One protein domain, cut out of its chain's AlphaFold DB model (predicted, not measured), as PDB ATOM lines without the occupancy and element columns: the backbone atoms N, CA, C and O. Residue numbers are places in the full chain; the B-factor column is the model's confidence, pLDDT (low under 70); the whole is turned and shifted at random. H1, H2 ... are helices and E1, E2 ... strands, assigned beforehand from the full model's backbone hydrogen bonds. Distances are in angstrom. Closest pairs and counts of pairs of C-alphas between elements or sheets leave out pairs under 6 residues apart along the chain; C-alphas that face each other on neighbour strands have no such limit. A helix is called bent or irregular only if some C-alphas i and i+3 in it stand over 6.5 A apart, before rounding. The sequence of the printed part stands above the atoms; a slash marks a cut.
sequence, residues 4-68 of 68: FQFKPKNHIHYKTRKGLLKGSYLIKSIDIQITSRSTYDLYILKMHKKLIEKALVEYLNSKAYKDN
ATOM      1  N   PHE A   4      21.479 -29.239  49.149       80.94
ATOM      2  CA  PHE A   4      20.281 -28.841  48.424       80.94
ATOM      3  C   PHE A   4      20.684 -27.759  47.429       80.94
ATOM      4  O   PHE A   4      21.161 -26.696  47.825       80.94
ATOM      5  N   GLN A   5      20.523 -28.034  46.139       80.81
ATOM      6  CA  GLN A   5      20.754 -27.046  45.089       80.81
ATOM      7  C   GLN A   5      19.414 -26.665  44.473       80.81
ATOM      8  O   GLN A   5      18.784 -27.483  43.799       80.81
ATOM      9  N   PHE A   6      18.994 -25.422  44.695       79.25
ATOM     10  CA  PHE A   6      17.843 -24.843  44.012       79.25
ATOM     11  C   PHE A   6      18.232 -24.550  42.566       79.25
ATOM     12  O   PHE A   6      19.250 -23.915  42.291       79.25
ATOM     13  N   LYS A   7      17.441 -25.073  41.640       78.44
ATOM     14  CA  LYS A   7      17.608 -24.915  40.203       78.44
ATOM     15  C   LYS A   7      16.415 -24.140  39.636       78.44
ATOM     16  O   LYS A   7      15.349 -24.109  40.260       78.44
ATOM     17  N   PRO A   8      16.575 -23.539  38.447       75.19
ATOM     18  CA  PRO A   8      15.470 -22.940  37.713       75.19
ATOM     19  C   PRO A   8      14.264 -23.893  37.592       75.19
ATOM     20  O   PRO A   8      14.411 -25.115  37.588       75.19
ATOM     21  N   LYS A   9      13.071 -23.314  37.448       77.12
ATOM     22  CA  LYS A   9      11.781 -23.974  37.217       77.12
ATOM     23  C   LYS A   9      11.386 -24.896  38.366       77.12
ATOM     24  O   LYS A   9      10.956 -26.023  38.144       77.12
ATOM     25  N   ASN A  10      11.551 -24.412  39.597       80.25
ATOM     26  CA  ASN A  10      11.103 -25.108  40.804       80.25
ATOM     27  C   ASN A  10      11.759 -26.480  41.033       80.25
ATOM     28  O   ASN A  10      11.174 -27.344  41.690       80.25
ATOM     29  N   HIS A  11      12.970 -26.695  40.515       83.69
ATOM     30  CA  HIS A  11      13.710 -27.933  40.729       83.69
ATOM     31  C   HIS A  11      14.628 -27.831  41.948       83.69
ATOM     32  O   HIS A  11      15.372 -26.866  42.106       83.69
ATOM     33  N   ILE A  12      14.636 -28.863  42.790       85.12
ATOM     34  CA  ILE A  12      15.629 -29.018  43.858       85.12
ATOM     35  C   ILE A  12      16.417 -30.284  43.575       85.12
ATOM     36  O   ILE A  12      15.857 -31.377  43.535       85.12
ATOM     37  N   HIS A  13      17.727 -30.148  43.402       85.31
ATOM     38  CA  HIS A  13      18.620 -31.297  43.378       85.31
ATOM     39  C   HIS A  13      19.067 -31.609  44.797       85.31
ATOM     40  O   HIS A  13      19.534 -30.734  45.528       85.31
ATOM     41  N   TYR A  14      18.929 -32.876  45.166       83.56
ATOM     42  CA  TYR A  14      19.323 -33.392  46.461       83.56
ATOM     43  C   TYR A  14      20.478 -34.369  46.306       83.56
ATOM     44  O   TYR A  14      20.412 -35.316  45.514       83.56
ATOM     45  N   LYS A  15      21.527 -34.154  47.101       82.19
ATOM     46  CA  LYS A  15      22.662 -35.067  47.196       82.19
ATOM     47  C   LYS A  15      23.000 -35.341  48.657       82.19
ATOM     48  O   LYS A  15      23.193 -34.434  49.468       82.19
ATOM     49  N   THR A  16      23.096 -36.624  48.988       78.19
ATOM     50  CA  THR A  16      23.540 -37.071  50.316       78.19
ATOM     51  C   THR A  16      25.044 -36.865  50.511       78.19
ATOM     52  O   THR A  16      25.820 -36.844  49.555       78.19
ATOM     53  N   ARG A  17      25.473 -36.800  51.781       69.44
ATOM     54  CA  ARG A  17      26.851 -36.509  52.232       69.44
ATOM     55  C   ARG A  17      27.943 -37.425  51.644       69.44
ATOM     56  O   ARG A  17      29.113 -37.077  51.727       69.44
ATOM     57  N   LYS A  18      27.576 -38.579  51.072       72.38
ATOM     58  CA  LYS A  18      28.491 -39.542  50.427       72.38
ATOM     59  C   LYS A  18      28.100 -39.886  48.982       72.38
ATOM     60  O   LYS A  18      28.585 -40.863  48.434       72.38
ATOM     61  N   GLY A  19      27.185 -39.128  48.371       65.19
ATOM     62  CA  GLY A  19      26.732 -39.366  46.995       65.19
ATOM     63  C   GLY A  19      25.951 -40.667  46.768       65.19
ATOM     64  O   GLY A  19      25.591 -40.932  45.627       65.19
ATOM     65  N   LEU A  20      25.661 -41.425  47.833       72.12
ATOM     66  CA  LEU A  20      24.922 -42.697  47.826       72.12
ATOM     67  C   LEU A  20      23.520 -42.579  47.222       72.12
ATOM     68  O   LEU A  20      22.987 -43.536  46.679       72.12
ATOM     69  N   LEU A  21      22.930 -41.392  47.326       72.44
ATOM     70  CA  LEU A  21      21.606 -41.074  46.815       72.44
ATOM     71  C   LEU A  21      21.642 -39.692  46.176       72.44
ATOM     72  O   LEU A  21      22.104 -38.720  46.795       72.44
ATOM     73  N   LYS A  22      21.163 -39.646  44.935       79.81
ATOM     74  CA  LYS A  22      20.921 -38.445  44.144       79.81
ATOM     75  C   LYS A  22      19.467 -38.484  43.702       79.81
ATOM     76  O   LYS A  22      19.010 -39.505  43.200       79.81
ATOM     77  N   GLY A  23      18.763 -37.384  43.904       82.88
ATOM     78  CA  GLY A  23      17.371 -37.249  43.499       82.88
ATOM     79  C   GLY A  23      17.059 -35.816  43.108       82.88
ATOM     80  O   GLY A  23      17.810 -34.889  43.429       82.88
ATOM     81  N   SER A  24      15.946 -35.644  42.411       83.81
ATOM     82  CA  SER A  24      15.391 -34.341  42.088       83.81
ATOM     83  C   SER A  24      13.966 -34.244  42.618       83.81
ATOM     84  O   SER A  24      13.196 -35.202  42.570       83.81
ATOM     85  N   TYR A  25      13.625 -33.071  43.132       83.31
ATOM     86  CA  TYR A  25      12.265 -32.700  43.494       83.31
ATOM     87  C   TYR A  25      11.783 -31.617  42.535       83.31
ATOM     88  O   TYR A  25      12.572 -30.772  42.107       83.31
ATOM     89  N   LEU A  26      10.487 -31.637  42.230       84.50
ATOM     90  CA  LEU A  26       9.789 -30.573  41.516       84.50
ATOM     91  C   LEU A  26       8.744 -29.971  42.458       84.50
ATOM     92  O   LEU A  26       7.829 -30.673  42.893       84.50
ATOM     93  N   ILE A  27       8.865 -28.681  42.765       83.38
ATOM     94  CA  ILE A  27       7.909 -27.980  43.628       83.38
ATOM     95  C   ILE A  27       6.665 -27.639  42.800       83.38
ATOM     96  O   ILE A  27       6.658 -26.684  42.020       83.38
ATOM     97  N   LYS A  28       5.607 -28.441  42.969       79.56
ATOM     98  CA  LYS A  28       4.281 -28.198  42.370       79.56
ATOM     99  C   LYS A  28       3.361 -27.375  43.270       79.56
ATOM    100  O   LYS A  28       2.517 -26.637  42.777       79.56
ATOM    101  N   SER A  29       3.528 -27.509  44.580       82.38
ATOM    102  CA  SER A  29       2.761 -26.806  45.603       82.38
ATOM    103  C   SER A  29       3.611 -26.662  46.858       82.38
ATOM    104  O   SER A  29       4.515 -27.466  47.097       82.38
ATOM    105  N   ILE A  30       3.295 -25.659  47.665       85.50
ATOM    106  CA  ILE A  30       3.845 -25.473  49.004       85.50
ATOM    107  C   ILE A  30       2.686 -25.381  49.986       85.50
ATOM    108  O   ILE A  30       1.604 -24.935  49.609       85.50
ATOM    109  N   ASP A  31       2.926 -25.793  51.222       89.62
ATOM    110  CA  ASP A  31       1.986 -25.609  52.320       89.62
ATOM    111  C   ASP A  31       2.578 -24.591  53.295       89.62
ATOM    112  O   ASP A  31       3.715 -24.745  53.748       89.62
ATOM    113  N   ILE A  32       1.831 -23.530  53.588       89.50
ATOM    114  CA  ILE A  32       2.242 -22.496  54.541       89.50
ATOM    115  C   ILE A  32       1.438 -22.659  55.827       89.50
ATOM    116  O   ILE A  32       0.201 -22.661  55.839       89.50
ATOM    117  N   GLN A  33       2.139 -22.747  56.953       90.25
ATOM    118  CA  GLN A  33       1.497 -22.714  58.257       90.25
ATOM    119  C   GLN A  33       1.188 -21.266  58.653       90.25
ATOM    120  O   GLN A  33       2.061 -20.404  58.631       90.25
ATOM    121  N   ILE A  34      -0.061 -21.010  59.042       90.94
ATOM    122  CA  ILE A  34      -0.515 -19.702  59.524       90.94
ATOM    123  C   ILE A  34      -0.962 -19.805  60.976       90.94
ATOM    124  O   ILE A  34      -1.574 -20.792  61.387       90.94
ATOM    125  N   THR A  35      -0.662 -18.769  61.751       91.88
ATOM    126  CA  THR A  35      -1.067 -18.658  63.153       91.88
ATOM    127  C   THR A  35      -1.508 -17.226  63.435       91.88
ATOM    128  O   THR A  35      -0.980 -16.281  62.853       91.88
ATOM    129  N   SER A  36      -2.505 -17.062  64.302       92.56
ATOM    130  CA  SER A  36      -2.905 -15.764  64.844       92.56
ATOM    131  C   SER A  36      -3.486 -15.961  66.240       92.56
ATOM    132  O   SER A  36      -4.063 -17.009  66.534       92.56
ATOM    133  N   ARG A  37      -3.323 -14.951  67.099       94.62
ATOM    134  CA  ARG A  37      -3.952 -14.908  68.428       94.62
ATOM    135  C   ARG A  37      -5.446 -14.579  68.343       94.62
ATOM    136  O   ARG A  37      -6.196 -14.956  69.233       94.62
ATOM    137  N   SER A  38      -5.869 -13.903  67.275       95.88
ATOM    138  CA  SER A  38      -7.268 -13.589  66.982       95.88
ATOM    139  C   SER A  38      -7.863 -14.665  66.077       95.88
ATOM    140  O   SER A  38      -7.318 -14.980  65.015       95.88
ATOM    141  N   THR A  39      -8.999 -15.229  66.484       92.75
ATOM    142  CA  THR A  39      -9.739 -16.221  65.689       92.75
ATOM    143  C   THR A  39     -10.271 -15.626  64.387       92.75
ATOM    144  O   THR A  39     -10.242 -16.297  63.355       92.75
ATOM    145  N   TYR A  40     -10.694 -14.360  64.420       93.38
ATOM    146  CA  TYR A  40     -11.162 -13.618  63.252       93.38
ATOM    147  C   TYR A  40     -10.043 -13.425  62.222       93.38
ATOM    148  O   TYR A  40     -10.205 -13.758  61.048       93.38
ATOM    149  N   ASP A  41      -8.861 -13.009  62.674       93.69
ATOM    150  CA  ASP A  41      -7.717 -12.820  61.779       93.69
ATOM    151  C   ASP A  41      -7.241 -14.159  61.218       93.69
ATOM    152  O   ASP A  41      -6.925 -14.261  60.036       93.69
ATOM    153  N   LEU A  42      -7.242 -15.222  62.033       92.81
ATOM    154  CA  LEU A  42      -6.905 -16.562  61.558       92.81
ATOM    155  C   LEU A  42      -7.855 -17.024  60.444       92.81
ATOM    156  O   LEU A  42      -7.409 -17.660  59.489       92.81
ATOM    157  N   TYR A  43      -9.148 -16.712  60.550       90.44
ATOM    158  CA  TYR A  43     -10.132 -17.025  59.514       90.44
ATOM    159  C   TYR A  43      -9.834 -16.280  58.206       90.44
ATOM    160  O   TYR A  43      -9.765 -16.903  57.143       90.44
ATOM    161  N   ILE A  44      -9.559 -14.975  58.282       90.88
ATOM    162  CA  ILE A  44      -9.174 -14.174  57.111       90.88
ATOM    163  C   ILE A  44      -7.874 -14.704  56.494       90.88
ATOM    164  O   ILE A  44      -7.790 -14.886  55.279       90.88
ATOM    165  N   LEU A  45      -6.865 -15.013  57.308       92.56
ATOM    166  CA  LEU A  45      -5.586 -15.543  56.830       92.56
ATOM    167  C   LEU A  45      -5.751 -16.914  56.161       92.56
ATOM    168  O   LEU A  45      -5.117 -17.169  55.137       92.56
ATOM    169  N   LYS A  46      -6.642 -17.778  56.670       89.69
ATOM    170  CA  LYS A  46      -6.972 -19.068  56.035       89.69
ATOM    171  C   LYS A  46      -7.537 -18.890  54.630       89.69
ATOM    172  O   LYS A  46      -7.159 -19.650  53.742       89.69
ATOM    173  N   MET A  47      -8.386 -17.885  54.417       88.12
ATOM    174  CA  MET A  47      -8.936 -17.572  53.091       88.12
ATOM    175  C   MET A  47      -7.831 -17.175  52.102       88.12
ATOM    176  O   MET A  47      -7.832 -17.618  50.955       88.12
ATOM    177  N   HIS A  48      -6.851 -16.393  52.558       90.25
ATOM    178  CA  HIS A  48      -5.768 -15.891  51.709       90.25
ATOM    179  C   HIS A  48      -4.612 -16.880  51.530       90.25
ATOM    180  O   HIS A  48      -3.867 -16.766  50.558       90.25
ATOM    181  N   LYS A  49      -4.476 -17.874  52.415       92.31
ATOM    182  CA  LYS A  49      -3.392 -18.867  52.395       92.31
ATOM    183  C   LYS A  49      -3.166 -19.461  51.001       92.31
ATOM    184  O   LYS A  49      -2.056 -19.383  50.485       92.31
ATOM    185  N   LYS A  50      -4.224 -19.961  50.353       85.56
ATOM    186  CA  LYS A  50      -4.122 -20.576  49.016       85.56
ATOM    187  C   LYS A  50      -3.635 -19.601  47.940       85.56
ATOM    188  O   LYS A  50      -2.916 -20.003  47.028       85.56
ATOM    189  N   LEU A  51      -4.029 -18.329  48.031       89.00
ATOM    190  CA  LEU A  51      -3.592 -17.293  47.093       89.00
ATOM    191  C   LEU A  51      -2.099 -17.000  47.266       89.00
ATOM    192  O   LEU A  51      -1.377 -16.909  46.277       89.00
ATOM    193  N   ILE A  52      -1.633 -16.921  48.515       90.00
ATOM    194  CA  ILE A  52      -0.218 -16.702  48.843       90.00
ATOM    195  C   ILE A  52       0.631 -17.891  48.380       90.00
ATOM    196  O   ILE A  52       1.660 -17.692  47.741       90.00
ATOM    197  N   GLU A  53       0.193 -19.123  48.651       91.00
ATOM    198  CA  GLU A  53       0.891 -20.342  48.218       91.00
ATOM    199  C   GLU A  53       1.064 -20.385  46.700       91.00
ATOM    200  O   GLU A  53       2.164 -20.634  46.204       91.00
ATOM    201  N   LYS A  54      -0.005 -20.076  45.957       88.81
ATOM    202  CA  LYS A  54       0.031 -19.999  44.496       88.81
ATOM    203  C   LYS A  54       0.991 -18.908  44.014       88.81
ATOM    204  O   LYS A  54       1.853 -19.193  43.185       88.81
ATOM    205  N   ALA A  55       0.886 -17.700  44.568       88.44
ATOM    206  CA  ALA A  55       1.751 -16.579  44.208       88.44
ATOM    207  C   ALA A  55       3.236 -16.885  44.471       88.44
ATOM    208  O   ALA A  55       4.096 -16.493  43.685       88.44
ATOM    209  N   LEU A  56       3.557 -17.630  45.535       87.81
ATOM    210  CA  LEU A  56       4.936 -18.018  45.828       87.81
ATOM    211  C   LEU A  56       5.477 -19.027  44.804       87.81
ATOM    212  O   LEU A  56       6.605 -18.883  44.337       87.81
ATOM    213  N   VAL A  57       4.676 -20.030  44.428       85.81
ATOM    214  CA  VAL A  57       5.049 -21.008  43.389       85.81
ATOM    215  C   VAL A  57       5.252 -20.313  42.040       85.81
ATOM    216  O   VAL A  57       6.217 -20.612  41.335       85.81
ATOM    217  N   GLU A  58       4.385 -19.361  41.690       86.12
ATOM    218  CA  GLU A  58       4.521 -18.530  40.486       86.12
ATOM    219  C   GLU A  58       5.768 -17.643  40.536       86.12
ATOM    220  O   GLU A  58       6.509 -17.574  39.557       86.12
ATOM    221  N   TYR A  59       6.058 -17.021  41.682       84.38
ATOM    222  CA  TYR A  59       7.264 -16.220  41.875       84.38
ATOM    223  C   TYR A  59       8.536 -17.049  41.666       84.38
ATOM    224  O   TYR A  59       9.409 -16.642  40.895       84.38
ATOM    225  N   LEU A  60       8.620 -18.228  42.293       79.56
ATOM    226  CA  LEU A  60       9.752 -19.148  42.148       79.56
ATOM    227  C   LEU A  60       9.927 -19.603  40.691       79.56
ATOM    228  O   LEU A  60      11.050 -19.618  40.182       79.56
ATOM    229  N   ASN A  61       8.817 -19.868  39.995       77.12
ATOM    230  CA  ASN A  61       8.836 -20.164  38.567       77.12
ATOM    231  C   ASN A  61       9.328 -18.968  37.748       77.12
ATOM    232  O   ASN A  61      10.163 -19.148  36.875       77.12
ATOM    233  N   SER A  62       8.856 -17.750  38.021       78.31
ATOM    234  CA  SER A  62       9.211 -16.555  37.243       78.31
ATOM    235  C   SER A  62      10.690 -16.177  37.363       78.31
ATOM    236  O   SER A  62      11.305 -15.784  36.373       78.31
ATOM    237  N   LYS A  63      11.289 -16.346  38.552       69.88
ATOM    238  CA  LYS A  63      12.716 -16.071  38.780       69.88
ATOM    239  C   LYS A  63      13.609 -16.954  37.918       69.88
ATOM    240  O   LYS A  63      14.602 -16.484  37.384       69.88
ATOM    241  N   ALA A  64      13.193 -18.195  37.702       61.47
ATOM    242  CA  ALA A  64      13.900 -19.130  36.845       61.47
ATOM    243  C   ALA A  64      14.024 -18.702  35.378       61.47
ATOM    244  O   ALA A  64      14.896 -19.212  34.683       61.47
ATOM    245  N   TYR A  65      13.136 -17.828  34.898       58.09
ATOM    246  CA  TYR A  65      13.172 -17.321  33.525       58.09
ATOM    247  C   TYR A  65      13.969 -16.021  33.391       58.09
ATOM    248  O   TYR A  65      14.288 -15.646  32.269       58.09
ATOM    249  N   LYS A  66      14.272 -15.332  34.500       57.53
ATOM    250  CA  LYS A  66      15.005 -14.055  34.494       57.53
ATOM    251  C   LYS A  66      16.526 -14.209  34.577       57.53
ATOM    252  O   LYS A  66      17.220 -13.248  34.279       57.53
ATOM    253  N   ASP A  67      17.016 -15.390  34.951       51.88
ATOM    254  CA  ASP A  67      18.451 -15.700  35.029       51.88
ATOM    255  C   ASP A  67      19.006 -16.342  33.731       51.88
ATOM    256  O   ASP A  67      20.082 -16.939  33.760       51.88
ATOM    257  N   ASN A  68      18.276 -16.248  32.608       43.59
ATOM    258  CA  ASN A  68      18.729 -16.659  31.271       43.59
ATOM    259  C   ASN A  68      19.065 -15.446  30.402       43.59
ATOM    260  O   ASN A  68      18.219 -14.526  30.349       43.59
TER     261      ASN A  68
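Overview. This is residues 4 to 68 of the 68 residues of an uncharacterized protein of Tenericutes bacterium (UniProt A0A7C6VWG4). A small antiparallel sheet of three strands, E1 to E3, lies at one end of a flat, stretched shape; from it a long link, residues 27 to 38, runs out to the other end, where the chain turns into one long bent helix, H1, that folds back toward the sheet. The helix's second arm, H1b, only grazes the sheet with residues 60 to 64, while its first arm, H1a, is far from the sheet. The printed part has 65 residues, with three named strands and then one named helix along the chain, sheet order E1 - E2 - E3, all antiparallel, and the class is mixed, helices and strands. It is only just extended, close to loose, with a radius of gyration of the C-alphas of 16.2 A, and the C-alphas span 48 by 30 by 14 A.

Arrangement. E1, residues 4 to 7, and E2, residues 11 to 15, form a hairpin over a tight link, antiparallel at 152 degrees. Their C-alphas 6 and 12 face each other at 4.7 A, and N 5 and O 13 are within hydrogen-bond range at 2.9 A. E2 and E3, residues 22 to 26, form a second hairpin over a short link, antiparallel at 160 degrees, with N 25 and O 12 within range at 2.8 A. The three strands make a meander, each strand the antiparallel neighbour of the one before; E1 and E3 are its edge strands. H1, residues 39 to 66, was assigned as one helix by its hydrogen bonds but is bent: C-alphas 47 and 50 are 7.0 A apart. Its arms H1a, residues 39 to 47, and H1b, residues 50 to 66, stand at a steep tilt of 45 degrees. H1b only grazes the sheet with residues 60 to 64; the closest C-alphas of E1 and H1b are those of Lys 7 and Ala 64, 7.6 A apart. H1a is not on the sheet, and it is apart from E1 and E2. Every O i to N i+4 pair is within hydrogen-bond range in H1a, and 10 of 13 are in H1b.

Along the chain. E1 begins at C-alpha 4, (20.281, -28.841, 48.424), and is 9.5 A long from first to last C-alpha. E2 measures 13.1 A and E3 13.9 A. H1a begins at C-alpha 39, (-9.739, -16.221, 65.689), and measures 12.7 A. H1b measures 24.9 A and ends at C-alpha 66, (15.005, -14.055, 34.494).

Size, cuts and confidence. The two C-alphas farthest apart are those of Lys 18 and Tyr 40, 49.1 A. The printed part has no cut, and the link from E3 to H1, 12 residues, is long. The mean pLDDT of the printed part is 82.2; residues 17, 19 and 63 to 68 are under 70.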